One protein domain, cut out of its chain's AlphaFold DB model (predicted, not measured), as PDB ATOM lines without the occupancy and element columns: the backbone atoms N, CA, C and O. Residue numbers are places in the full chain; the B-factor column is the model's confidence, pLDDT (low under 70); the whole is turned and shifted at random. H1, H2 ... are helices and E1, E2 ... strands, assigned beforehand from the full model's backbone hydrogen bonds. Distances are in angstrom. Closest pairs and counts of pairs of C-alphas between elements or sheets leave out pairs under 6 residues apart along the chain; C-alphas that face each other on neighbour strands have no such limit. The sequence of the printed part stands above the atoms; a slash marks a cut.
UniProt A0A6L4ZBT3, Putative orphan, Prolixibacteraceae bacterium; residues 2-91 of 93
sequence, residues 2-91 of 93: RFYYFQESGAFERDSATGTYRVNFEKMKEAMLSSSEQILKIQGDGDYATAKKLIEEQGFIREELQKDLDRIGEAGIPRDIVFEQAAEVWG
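What this domain is: This is residues 2 to 91 of the 93 residues of the protein "Putative orphan" of Prolixibacteraceae bacterium (UniProt A0A6L4ZBT3). What is the overall shape? H2 and H3 make a narrow V with the short helix H1 between its arms, the small hairpin of E1 and E2 sits at the end of H1 away from H3, H4 leads off, and residues 72 to 91 stick out as a long arm ending with H5. What is it made of? The 90 printed residues hold five named helices and two strands, in the order H1, E1, E2, H2, H3, H4, H5; the class is mostly helix, and the sheet, in order E1, E2, is antiparallel. How spread is it? It is only just extended, close to loose, with a radius of gyration of the C-alphas of 18.6 A and spans of 54 by 40 by 26 A.

How they stand to each other: How do the strands pair? E1, residues 12 to 14, and E2, residues 21 to 23, form an antiparallel hairpin at 160 degrees; N 13 and O 22 are within hydrogen-bond range at 2.9 A, as are N 22 and O 13 at 2.9 A. What does H1 touch? H1, residues 2 to 8, touches H2, residues 25 to 45, along residues 28 to 35 alone, opposite ways at a steep tilt of 59 degrees; the closest C-alphas, of Phe 6 and Ala 31, are 6.2 A apart. H1 only just touches H3, residues 48 to 58, with 3 pairs of C-alphas within 8 A, the closest being Tyr 4 and Gln 58 at 6.1 A. How do H2 and H3 meet? They touch only at the corner, and only just, with 3 pairs within 8 A, through Ile 42 of H2 alone; its C-alpha and that of Ala 51 are the closest, 6.6 A apart. They run opposite ways at a shallow tilt of 34 degrees, only just short of steep. What of the rest? H4, residues 63 to 74, and H5, residues 87 to 90, are apart from each other and from the other named elements. Every O i to N i+4 pair is within hydrogen-bond range in H1, H2, H3 and H4; H5 is too short for such a pair.

Where its parts are: Where are the strands? E1 begins at C-alpha 12, (35.692, 43.637, 21.555), and is 7.0 A long; E2 is 6.8 A long. How long are the helices? H2 is 30.1 A from first to last C-alpha, H4 16.3 A, H3 15.3 A, H1 9.8 A and H5 5.1 A. Where do the helices begin and end? H1 begins at C-alpha 2, (34.121, 39.678, 32.123), and H5 ends at C-alpha 90, (64.115, 58.934, 52.715).

The domain as a whole: How large is it? The two C-alphas farthest apart, of Ala 49 and Gly 91, are 55.6 A apart. Is it continuous? The printed part has no cut, and the long link is H4 to H5, of 12 residues. How confident is the model? The mean pLDDT of the printed part is 95.3, and no printed residue is under 70.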
ATOM      1  N   ARG A   2      34.393  38.480  32.951       93.38
ATOM      2  CA  ARG A   2      34.121  39.678  32.123       93.38
ATOM      3  C   ARG A   2      34.763  39.648  30.736       93.38
ATOM      4  O   ARG A   2      34.108  40.007  29.773       93.38
ATOM      5  N   PHE A   3      36.007  39.176  30.642       95.88
ATOM      6  CA  PHE A   3      36.698  39.030  29.360       95.88
ATOM      7  C   PHE A   3      35.881  38.201  28.355       95.88
ATOM      8  O   PHE A   3      35.536  38.710  27.297       95.88
ATOM      9  N   TYR A   4      35.496  36.969  28.715       95.94
ATOM     10  CA  TYR A   4      34.723  36.098  27.823       95.94
ATOM     11  C   TYR A   4      33.299  36.588  27.598       95.94
ATOM     12  O   TYR A   4      32.831  36.522  26.473       95.94
ATOM     13  N   TYR A   5      32.646  37.160  28.613       95.62
ATOM     14  CA  TYR A   5      31.329  37.770  28.430       95.62
ATOM     15  C   TYR A   5      31.365  38.890  27.374       95.62
ATOM     16  O   TYR A   5      30.532  38.935  26.471       95.62
ATOM     17  N   PHE A   6      32.357  39.782  27.448       97.06
ATOM     18  CA  PHE A   6      32.533  40.868  26.482       97.06
ATOM     19  C   PHE A   6      32.957  40.364  25.101       97.06
ATOM     20  O   PHE A   6      32.471  40.887  24.100       97.06
ATOM     21  N   GLN A   7      33.790  39.327  25.032       96.19
ATOM     22  CA  GLN A   7      34.143  38.678  23.771       96.19
ATOM     23  C   GLN A   7      32.908  38.057  23.100       96.19
ATOM     24  O   GLN A   7      32.644  38.320  21.930       96.19
ATOM     25  N   GLU A   8      32.115  37.283  23.845       95.06
ATOM     26  CA  GLU A   8      30.892  36.625  23.361       95.06
ATOM     27  C   GLU A   8      29.807  37.650  22.975       95.06
ATOM     28  O   GLU A   8      29.079  37.445  22.006       95.06
ATOM     29  N   SER A   9      29.756  38.799  23.659       96.19
ATOM     30  CA  SER A   9      28.865  39.924  23.321       96.19
ATOM     31  C   SER A   9      29.354  40.756  22.122       96.19
ATOM     32  O   SER A   9      28.665  41.672  21.674       96.19
ATOM     33  N   GLY A  10      30.558  40.490  21.600       97.69
ATOM     34  CA  GLY A  10      31.175  41.281  20.532       97.69
ATOM     35  C   GLY A  10      31.541  42.709  20.952       97.69
ATOM     36  O   GLY A  10      31.647  43.593  20.100       97.69
ATOM     37  N   ALA A  11      31.707  42.951  22.254       98.19
ATOM     38  CA  ALA A  11      32.142  44.236  22.801       98.19
ATOM     39  C   ALA A  11      33.600  44.552  22.446       98.19
ATOM     40  O   ALA A  11      33.994  45.715  22.363       98.19
ATOM     41  N   PHE A  12      34.398  43.519  22.201       97.94
ATOM     42  CA  PHE A  12      35.692  43.637  21.555       97.94
ATOM     43  C   PHE A  12      35.938  42.426  20.657       97.94
ATOM     44  O   PHE A  12      35.281  41.393  20.781       97.94
ATOM     45  N   GLU A  13      36.927  42.553  19.788       97.12
ATOM     46  CA  GLU A  13      37.450  41.470  18.965       97.12
ATOM     47  C   GLU A  13      38.977  41.415  19.065       97.12
ATOM     48  O   GLU A  13      39.632  42.416  19.376       97.12
ATOM     49  N   ARG A  14      39.534  40.234  18.798       96.50
ATOM     50  CA  ARG A  14      40.971  40.016  18.674       96.50
ATOM     51  C   ARG A  14      41.317  39.875  17.199       96.50
ATOM     52  O   ARG A  14      40.749  39.037  16.503       96.50
ATOM     53  N   ASP A  15      42.267  40.666  16.731       96.19
ATOM     54  CA  ASP A  15      42.846  40.493  15.407       96.19
ATOM     55  C   ASP A  15      43.798  39.288  15.434       96.19
ATOM     56  O   ASP A  15      44.777  39.265  16.181       96.19
ATOM     57  N   SER A  16      43.497  38.259  14.641       93.94
ATOM     58  CA  SER A  16      44.294  37.025  14.609       93.94
ATOM     59  C   SER A  16      45.678  37.195  13.972       93.94
ATOM     60  O   SER A  16      46.581  36.430  14.307       93.94
ATOM     61  N   ALA A  17      45.861  38.193  13.103       94.69
ATOM     62  CA  ALA A  17      47.120  38.460  12.418       94.69
ATOM     63  C   ALA A  17      48.087  39.265  13.294       94.69
ATOM     64  O   ALA A  17      49.287  38.997  13.294       94.69
ATOM     65  N   THR A  18      47.582  40.238  14.056       94.94
ATOM     66  CA  THR A  18      48.422  41.110  14.901       94.94
ATOM     67  C   THR A  18      48.430  40.703  16.378       94.94
ATOM     68  O   THR A  18      49.313  41.101  17.146       94.94
ATOM     69  N   GLY A  19      47.432  39.931  16.814       93.38
ATOM     70  CA  GLY A  19      47.189  39.630  18.222       93.38
ATOM     71  C   GLY A  19      46.787  40.858  19.040       93.38
ATOM     72  O   GLY A  19      47.003  40.877  20.252       93.38
ATOM     73  N   THR A  20      46.288  41.922  18.405       95.81
ATOM     74  CA  THR A  20      45.795  43.120  19.101       95.81
ATOM     75  C   THR A  20      44.292  43.054  19.316       95.81
ATOM     76  O   THR A  20      43.569  42.457  18.524       95.81
ATOM     77  N   TYR A  21      43.813  43.729  20.356       97.56
ATOM     78  CA  TYR A  21      42.396  43.799  20.689       97.56
ATOM     79  C   TYR A  21      41.802  45.142  20.276       97.56
ATOM     80  O   TYR A  21      42.426  46.188  20.474       97.56
ATOM     81  N   ARG A  22      40.579  45.122  19.741       97.94
ATOM     82  CA  ARG A  22      39.836  46.323  19.345       97.94
ATOM     83  C   ARG A  22      38.450  46.326  19.969       97.94
ATOM     84  O   ARG A  22      37.726  45.342  19.887       97.94
ATOM     85  N   VAL A  23      38.074  47.454  20.565       98.06
ATOM     86  CA  VAL A  23      36.771  47.645  21.213       98.06
ATOM     87  C   VAL A  23      35.736  48.139  20.203       98.06
ATOM     88  O   VAL A  23      35.998  49.073  19.444       98.06
ATOM     89  N   ASN A  24      34.537  47.561  20.244       98.25
ATOM     90  CA  ASN A  24      33.337  48.153  19.667       98.25
ATOM     91  C   ASN A  24      32.631  48.959  20.767       98.25
ATOM     92  O   ASN A  24      32.045  48.382  21.676       98.25
ATOM     93  N   PHE A  25      32.704  50.291  20.711       97.19
ATOM     94  CA  PHE A  25      32.228  51.155  21.799       97.19
ATOM     95  C   PHE A  25      30.726  51.046  22.080       97.19
ATOM     96  O   PHE A  25      30.319  51.105  23.241       97.19
ATOM     97  N   GLU A  26      29.909  50.874  21.042       97.88
ATOM     98  CA  GLU A  26      28.461  50.722  21.184       97.88
ATOM     99  C   GLU A  26      28.136  49.404  21.892       97.88
ATOM    100  O   GLU A  26      27.554  49.406  22.978       97.88
ATOM    101  N   LYS A  27      28.657  48.293  21.361       98.31
ATOM    102  CA  LYS A  27      28.482  46.964  21.963       98.31
ATOM    103  C   LYS A  27      29.122  46.849  23.342       98.31
ATOM    104  O   LYS A  27      28.616  46.126  24.190       98.31
ATOM    105  N   MET A  28      30.215  47.564  23.599       98.00
ATOM    106  CA  MET A  28      30.844  47.609  24.919       98.00
ATOM    107  C   MET A  28      29.925  48.258  25.949       98.00
ATOM    108  O   MET A  28      29.801  47.750  27.061       98.00
ATOM    109  N   LYS A  29      29.246  49.352  25.587       97.81
ATOM    110  CA  LYS A  29      28.271  49.987  26.476       97.81
ATOM    111  C   LYS A  29      27.103  49.048  26.771       97.81
ATOM    112  O   LYS A  29      26.727  48.908  27.932       97.81
ATOM    113  N   GLU A  30      26.560  48.402  25.744       98.19
ATOM    114  CA  GLU A  30      25.473  47.429  25.899       98.19
ATOM    115  C   GLU A  30      25.895  46.254  26.786       98.19
ATOM    116  O   GLU A  30      25.240  45.982  27.790       98.19
ATOM    117  N   ALA A  31      27.039  45.632  26.485       97.88
ATOM    118  CA  ALA A  31      27.559  44.491  27.230       97.88
ATOM    119  C   ALA A  31      27.898  44.840  28.688       97.88
ATOM    120  O   ALA A  31      27.707  44.026  29.590       97.88
ATOM    121  N   MET A  32      28.390  46.052  28.952       97.31
ATOM    122  CA  MET A  32      28.633  46.529  30.314       97.31
ATOM    123  C   MET A  32      27.325  46.630  31.109       97.31
ATOM    124  O   MET A  32      27.271  46.185  32.260       97.31
ATOM    125  N   LEU A  33      26.281  47.213  30.509       98.00
ATOM    126  CA  LEU A  33      24.980  47.374  31.157       98.00
ATOM    127  C   LEU A  33      24.321  46.014  31.403       98.00
ATOM    128  O   LEU A  33      23.937  45.732  32.537       98.00
ATOM    129  N   SER A  34      24.279  45.145  30.391       97.56
ATOM    130  CA  SER A  34      23.679  43.812  30.500       97.56
ATOM    131  C   SER A  34      24.433  42.911  31.482       97.56
ATOM    132  O   SER A  34      23.813  42.213  32.283       97.56
ATOM    133  N   SER A  35      25.773  42.960  31.487       96.50
ATOM    134  CA  SER A  35      26.585  42.215  32.456       96.50
ATOM    135  C   SER A  35      26.299  42.673  33.884       96.50
ATOM    136  O   SER A  35      26.201  41.840  34.785       96.50
ATOM    137  N   SER A  36      26.160  43.985  34.093       97.12
ATOM    138  CA  SER A  36      25.874  44.552  35.412       97.12
ATOM    139  C   SER A  36      24.479  44.160  35.893       97.12
ATOM    140  O   SER A  36      24.343  43.705  37.024       97.12
ATOM    141  N   GLU A  37      23.462  44.263  35.034       97.88
ATOM    142  CA  GLU A  37      22.096  43.826  35.339       97.88
ATOM    143  C   GLU A  37      22.059  42.348  35.744       97.88
ATOM    144  O   GLU A  37      21.517  42.004  36.796       97.88
ATOM    145  N   GLN A  38      22.697  41.477  34.955       96.00
ATOM    146  CA  GLN A  38      22.751  40.045  35.235       96.00
ATOM    147  C   GLN A  38      23.414  39.754  36.588       96.00
ATOM    148  O   GLN A  38      22.873  38.989  37.385       96.00
ATOM    149  N   ILE A  39      24.576  40.355  36.861       95.94
ATOM    150  CA  ILE A  39      25.315  40.126  38.111       95.94
ATOM    151  C   ILE A  39      24.519  40.642  39.311       95.94
ATOM    152  O   ILE A  39      24.406  39.929  40.307       95.94
ATOM    153  N   LEU A  40      23.945  41.844  39.215       98.19
ATOM    154  CA  LEU A  40      23.145  42.430  40.291       98.19
ATOM    155  C   LEU A  40      21.913  41.582  40.597       98.19
ATOM    156  O   LEU A  40      21.596  41.382  41.766       98.19
ATOM    157  N   LYS A  41      21.251  41.039  39.571       98.25
ATOM    158  CA  LYS A  41      20.111  40.141  39.755       98.25
ATOM    159  C   LYS A  41      20.516  38.837  40.439       98.25
ATOM    160  O   LYS A  41      19.919  38.482  41.445       98.25
ATOM    161  N   ILE A  42      21.578  38.180  39.965       97.88
ATOM    162  CA  ILE A  42      22.109  36.957  40.595       97.88
ATOM    163  C   ILE A  42      22.431  37.202  42.075       97.88
ATOM    164  O   ILE A  42      22.101  36.383  42.930       97.88
ATOM    165  N   GLN A  43      23.067  38.335  42.385       97.88
ATOM    166  CA  GLN A  43      23.419  38.705  43.754       97.88
ATOM    167  C   GLN A  43      22.189  39.019  44.610       97.88
ATOM    168  O   GLN A  43      22.121  38.565  45.750       97.88
ATOM    169  N   GLY A  44      21.228  39.776  44.073       98.44
ATOM    170  CA  GLY A  44      19.998  40.154  44.770       98.44
ATOM    171  C   GLY A  44      19.076  38.968  45.051       98.44
ATOM    172  O   GLY A  44      18.516  38.880  46.140       98.44
ATOM    173  N   ASP A  45      18.986  38.029  44.108       98.44
ATOM    174  CA  ASP A  45      18.187  36.808  44.237       98.44
ATOM    175  C   ASP A  45      18.901  35.726  45.074       98.44
ATOM    176  O   ASP A  45      18.298  34.718  45.441       98.44
ATOM    177  N   GLY A  46      20.193  35.910  45.382       98.19
ATOM    178  CA  GLY A  46      21.008  34.905  46.065       98.19
ATOM    179  C   GLY A  46      21.182  33.617  45.251       98.19
ATOM    180  O   GLY A  46      21.344  32.540  45.828       98.19
ATOM    181  N   ASP A  47      21.138  33.706  43.916       98.38
ATOM    182  CA  ASP A  47      21.167  32.550  43.017       98.38
ATOM    183  C   ASP A  47      22.581  31.963  42.897       98.38
ATOM    184  O   ASP A  47      23.343  32.205  41.954       98.38
ATOM    185  N   TYR A  48      22.936  31.153  43.892       97.81
ATOM    186  CA  TYR A  48      24.217  30.464  43.958       97.81
ATOM    187  C   TYR A  48      24.456  29.536  42.760       97.81
ATOM    188  O   TYR A  48      25.588  29.426  42.288       97.81
ATOM    189  N   ALA A  49      23.415  28.862  42.265       98.12
ATOM    190  CA  ALA A  49      23.555  27.890  41.185       98.12
ATOM    191  C   ALA A  49      23.987  28.582  39.887       98.12
ATOM    192  O   ALA A  49      24.968  28.168  39.260       98.12
ATOM    193  N   THR A  50      23.315  29.676  39.531       96.31
ATOM    194  CA  THR A  50      23.682  30.479  38.359       96.31
ATOM    195  C   THR A  50      25.042  31.150  38.546       96.31
ATOM    196  O   THR A  50      25.858  31.138  37.622       96.31
ATOM    197  N   ALA A  51      25.343  31.671  39.742       96.25
ATOM    198  CA  ALA A  51      26.652  32.257  40.038       96.25
ATOM    199  C   ALA A  51      27.798  31.248  39.846       96.25
ATOM    200  O   ALA A  51      28.808  31.561  39.214       96.25
ATOM    201  N   LYS A  52      27.630  30.025  40.363       96.94
ATOM    202  CA  LYS A  52      28.612  28.948  40.233       96.94
ATOM    203  C   LYS A  52      28.827  28.568  38.770       96.94
ATOM    204  O   LYS A  52      29.973  28.515  38.330       96.94
ATOM    205  N   LYS A  53      27.744  28.386  38.010       95.38
ATOM    206  CA  LYS A  53      27.814  28.073  36.577       95.38
ATOM    207  C   LYS A  53      28.593  29.138  35.795       95.38
ATOM    208  O   LYS A  53      29.471  28.799  35.009       95.38
ATOM    209  N   LEU A  54      28.334  30.422  36.062       93.31
ATOM    210  CA  LEU A  54      29.041  31.536  35.415       93.31
ATOM    211  C   LEU A  54      30.563  31.461  35.651       93.31
ATOM    212  O   LEU A  54      31.360  31.680  34.735       93.31
ATOM    213  N   ILE A  55      30.973  31.126  36.878       93.38
ATOM    214  CA  ILE A  55      32.384  30.949  37.246       93.38
ATOM    215  C   ILE A  55      32.983  29.724  36.553       93.38
ATOM    216  O   ILE A  55      34.098  29.804  36.049       93.38
ATOM    217  N   GLU A  56      32.269  28.607  36.496       94.31
ATOM    218  CA  GLU A  56      32.771  27.389  35.853       94.31
ATOM    219  C   GLU A  56      32.957  27.570  34.340       94.31
ATOM    220  O   GLU A  56      33.960  27.124  33.790       94.31
ATOM    221  N   GLU A  57      32.049  28.280  33.668       91.62
ATOM    222  CA  GLU A  57      32.075  28.443  32.207       91.62
ATOM    223  C   GLU A  57      33.008  29.566  31.727       91.62
ATOM    224  O   GLU A  57      33.611  29.481  30.649       91.62
ATOM    225  N   GLN A  58      33.126  30.644  32.507       91.62
ATOM    226  CA  GLN A  58      33.841  31.857  32.094       91.62
ATOM    227  C   GLN A  58      34.949  32.279  33.073       91.62
ATOM    228  O   GLN A  58      35.593  33.312  32.867       91.62
ATOM    229  N   GLY A  59      35.162  31.564  34.177       91.69
ATOM    230  CA  GLY A  59      36.097  31.942  35.245       91.69
ATOM    231  C   GLY A  59      37.546  31.515  35.033       91.69
ATOM    232  O   GLY A  59      38.412  32.004  35.754       91.69
ATOM    233  N   PHE A  60      37.828  30.667  34.046       93.81
ATOM    234  CA  PHE A  60      39.174  30.174  33.752       93.81
ATOM    235  C   PHE A  60      39.740  30.788  32.469       93.81
ATOM    236  O   PHE A  60      38.990  31.194  31.587       93.81
ATOM    237  N   ILE A  61      41.068  30.848  32.361       95.62
ATOM    238  CA  ILE A  61      41.768  31.353  31.175       95.62
ATOM    239  C   ILE A  61      41.789  30.248  30.107       95.62
ATOM    240  O   ILE A  61      42.301  29.155  30.336       95.62
ATOM    241  N   ARG A  62      41.211  30.540  28.942       95.06
ATOM    242  CA  ARG A  62      41.239  29.709  27.729       95.06
ATOM    243  C   ARG A  62      42.562  29.905  26.978       95.06
ATOM    244  O   ARG A  62      43.221  30.933  27.119       95.06
ATOM    245  N   GLU A  63      42.898  28.942  26.123       96.00
ATOM    246  CA  GLU A  63      44.193  28.853  25.429       96.00
ATOM    247  C   GLU A  63      44.595  30.132  24.672       96.00
ATOM    248  O   GLU A  63      45.743  30.557  24.763       96.00
ATOM    249  N   GLU A  64      43.666  30.778  23.955       94.88
ATOM    250  CA  GLU A  64      43.968  31.998  23.189       94.88
ATOM    251  C   GLU A  64      44.433  33.152  24.091       94.88
ATOM    252  O   GLU A  64      45.456  33.776  23.817       94.88
ATOM    253  N   LEU A  65      43.733  33.384  25.206       96.06
ATOM    254  CA  LEU A  65      44.115  34.422  26.162       96.06
ATOM    255  C   LEU A  65      45.419  34.057  26.880       96.06
ATOM    256  O   LEU A  65      46.230  34.944  27.129       96.06
ATOM    257  N   GLN A  66      45.647  32.774  27.182       97.00
ATOM    258  CA  GLN A  66      46.905  32.337  27.793       97.00
ATOM    259  C   GLN A  66      48.100  32.694  26.902       97.00
ATOM    260  O   GLN A  66      49.036  33.319  27.383       97.00
ATOM    261  N   LYS A  67      48.024  32.413  25.593       96.31
ATOM    262  CA  LYS A  67      49.087  32.765  24.633       96.31
ATOM    263  C   LYS A  67      49.371  34.267  24.593       96.31
ATOM    264  O   LYS A  67      50.523  34.680  24.485       96.31
ATOM    265  N   ASP A  68      48.334  35.095  24.686       95.81
ATOM    266  CA  ASP A  68      48.521  36.547  24.713       95.81
ATOM    267  C   ASP A  68      49.161  37.038  26.013       95.81
ATOM    268  O   ASP A  68      49.973  37.964  25.974       95.81
ATOM    269  N   LEU A  69      48.826  36.421  27.149       95.31
ATOM    270  CA  LEU A  69      49.456  36.707  28.438       95.31
ATOM    271  C   LEU A  69      50.916  36.242  28.467       95.31
ATOM    272  O   LEU A  69      51.769  36.965  28.984       95.31
ATOM    273  N   ASP A  70      51.218  35.092  27.866       95.94
ATOM    274  CA  ASP A  70      52.583  34.577  27.745       95.94
ATOM    275  C   ASP A  70      53.448  35.542  26.926       95.94
ATOM    276  O   ASP A  70      54.526  35.922  27.373       95.94
ATOM    277  N   ARG A  71      52.928  36.068  25.807       95.06
ATOM    278  CA  ARG A  71      53.613  37.103  25.009       95.06
ATOM    279  C   ARG A  71      53.936  38.363  25.825       95.06
ATOM    280  O   ARG A  71      54.989  38.967  25.627       95.06
ATOM    281  N   ILE A  72      53.043  38.783  26.727       94.38
ATOM    282  CA  ILE A  72      53.287  39.924  27.631       94.38
ATOM    283  C   ILE A  72      54.421  39.594  28.611       94.38
ATOM    284  O   ILE A  72      55.301  40.427  28.835       94.38
ATOM    285  N   GLY A  73      54.419  38.380  29.169       94.19
ATOM    286  CA  GLY A  73      55.471  37.901  30.065       94.19
ATOM    287  C   GLY A  73      56.836  37.792  29.379       94.19
ATOM    288  O   GLY A  73      57.834  38.258  29.924       94.19
ATOM    289  N   GLU A  74      56.878  37.253  28.160       96.12
ATOM    290  CA  GLU A  74      58.090  37.140  27.333       96.12
ATOM    291  C   GLU A  74      58.676  38.505  26.955       96.12
ATOM    292  O   GLU A  74      59.893  38.654  26.865       96.12
ATOM    293  N   ALA A  75      57.828  39.525  26.795       96.38
ATOM    294  CA  ALA A  75      58.265  40.902  26.576       96.38
ATOM    295  C   ALA A  75      58.899  41.552  27.825       96.38
ATOM    296  O   ALA A  75      59.352  42.694  27.756       96.38
ATOM    297  N   GLY A  76      58.931  40.854  28.967       94.62
ATOM    298  CA  GLY A  76      59.520  41.346  30.212       94.62
ATOM    299  C   GLY A  76      58.682  42.421  30.906       94.62
ATOM    300  O   GLY A  76      59.214  43.177  31.718       94.62
ATOM    301  N   ILE A  77      57.386  42.517  30.591       93.88
ATOM    302  CA  ILE A  77      56.495  43.502  31.208       93.88
ATOM    303  C   ILE A  77      56.187  43.046  32.644       93.88
ATOM    304  O   ILE A  77      55.620  41.964  32.833       93.88
ATOM    305  N   PRO A  78      56.542  43.836  33.675       92.62
ATOM    306  CA  PRO A  78      56.268  43.473  35.058       92.62
ATOM    307  C   PRO A  78      54.760  43.454  35.318       92.62
ATOM    308  O   PRO A  78      54.014  44.307  34.841       92.62
ATOM    309  N   ARG A  79      54.312  42.473  36.107       91.56
ATOM    310  CA  ARG A  79      52.891  42.303  36.442       91.56
ATOM    311  C   ARG A  79      52.358  43.419  37.339       91.56
ATOM    312  O   ARG A  79      51.197  43.794  37.215       91.56
ATOM    313  N   ASP A  80      53.182  43.870  38.273       94.75
ATOM    314  CA  ASP A  80      52.844  44.876  39.272       94.75
ATOM    315  C   ASP A  80      54.126  45.580  39.731       94.75
ATOM    316  O   ASP A  80      55.235  45.173  39.363       94.75
ATOM    317  N   ILE A  81      53.978  46.627  40.532       92.88
ATOM    318  CA  ILE A  81      55.083  47.391  41.100       92.88
ATOM    319  C   ILE A  81      55.267  47.058  42.581       92.88
ATOM    320  O   ILE A  81      54.309  46.880  43.328       92.88
ATOM    321  N   VAL A  82      56.521  47.022  43.024       92.44
ATOM    322  CA  VAL A  82      56.860  47.018  44.450       92.44
ATOM    323  C   VAL A  82      57.301  48.427  44.807       92.44
ATOM    324  O   VAL A  82      58.263  48.939  44.237       92.44
ATOM    325  N   PHE A  83      56.579  49.070  45.723       91.88
ATOM    326  CA  PHE A  83      56.964  50.380  46.232       91.88
ATOM    327  C   PHE A  83      57.831  50.217  47.482       91.88
ATOM    328  O   PHE A  83      57.343  49.830  48.544       91.88
ATOM    329  N   GLU A  84      59.125  50.499  47.347       90.88
ATOM    330  CA  GLU A  84      60.067  50.492  48.464       90.88
ATOM    331  C   GLU A  84      59.930  51.790  49.275       90.88
ATOM    332  O   GLU A  84      60.174  52.886  48.772       90.88
ATOM    333  N   GLN A  85      59.521  51.667  50.540       89.31
ATOM    334  CA  GLN A  85      59.287  52.790  51.450       89.31
ATOM    335  C   GLN A  85      59.809  52.469  52.852       89.31
ATOM    336  O   GLN A  85      59.577  51.372  53.349       89.31
ATOM    337  N   ALA A  86      60.477  53.431  53.488       88.38
ATOM    338  CA  ALA A  86      60.783  53.483  54.923       88.38
ATOM    339  C   ALA A  86      61.490  54.817  55.224       88.38
ATOM    340  O   ALA A  86      61.991  55.448  54.293       88.38
ATOM    341  N   ALA A  87      61.580  55.249  56.486       87.25
ATOM    342  CA  ALA A  87      62.316  56.471  56.845       87.25
ATOM    343  C   ALA A  87      63.772  56.417  56.341       87.25
ATOM    344  O   ALA A  87      64.290  57.397  55.804       87.25
ATOM    345  N   GLU A  88      64.366  55.226  56.376       89.81
ATOM    346  CA  GLU A  88      65.693  54.901  55.866       89.81
ATOM    347  C   GLU A  88      65.824  55.164  54.358       89.81
ATOM    348  O   GLU A  88      66.856  55.667  53.915       89.81
ATOM    349  N   VAL A  89      64.771  54.892  53.576       87.62
ATOM    350  CA  VAL A  89      64.714  55.165  52.125       87.62
ATOM    351  C   VAL A  89      64.702  56.675  51.850       87.62
ATOM    352  O   VAL A  89      65.246  57.130  50.847       87.62
ATOM    353  N   TRP A  90      64.142  57.466  52.771       85.00
ATOM    354  CA  TRP A  90      64.115  58.934  52.715       85.00
ATOM    355  C   TRP A  90      65.316  59.598  53.410       85.00
ATOM    356  O   TRP A  90      65.393  60.826  53.457       85.00
ATOM    357  N   GLY A  91      66.256  58.818  53.957       87.06
ATOM    358  CA  GLY A  91      67.408  59.332  54.709       87.06
ATOM    359  C   GLY A  91      67.050  59.957  56.064       87.06
ATOM    360  O   GLY A  91      67.852  60.703  56.628       87.06
TER     361      GLY A  91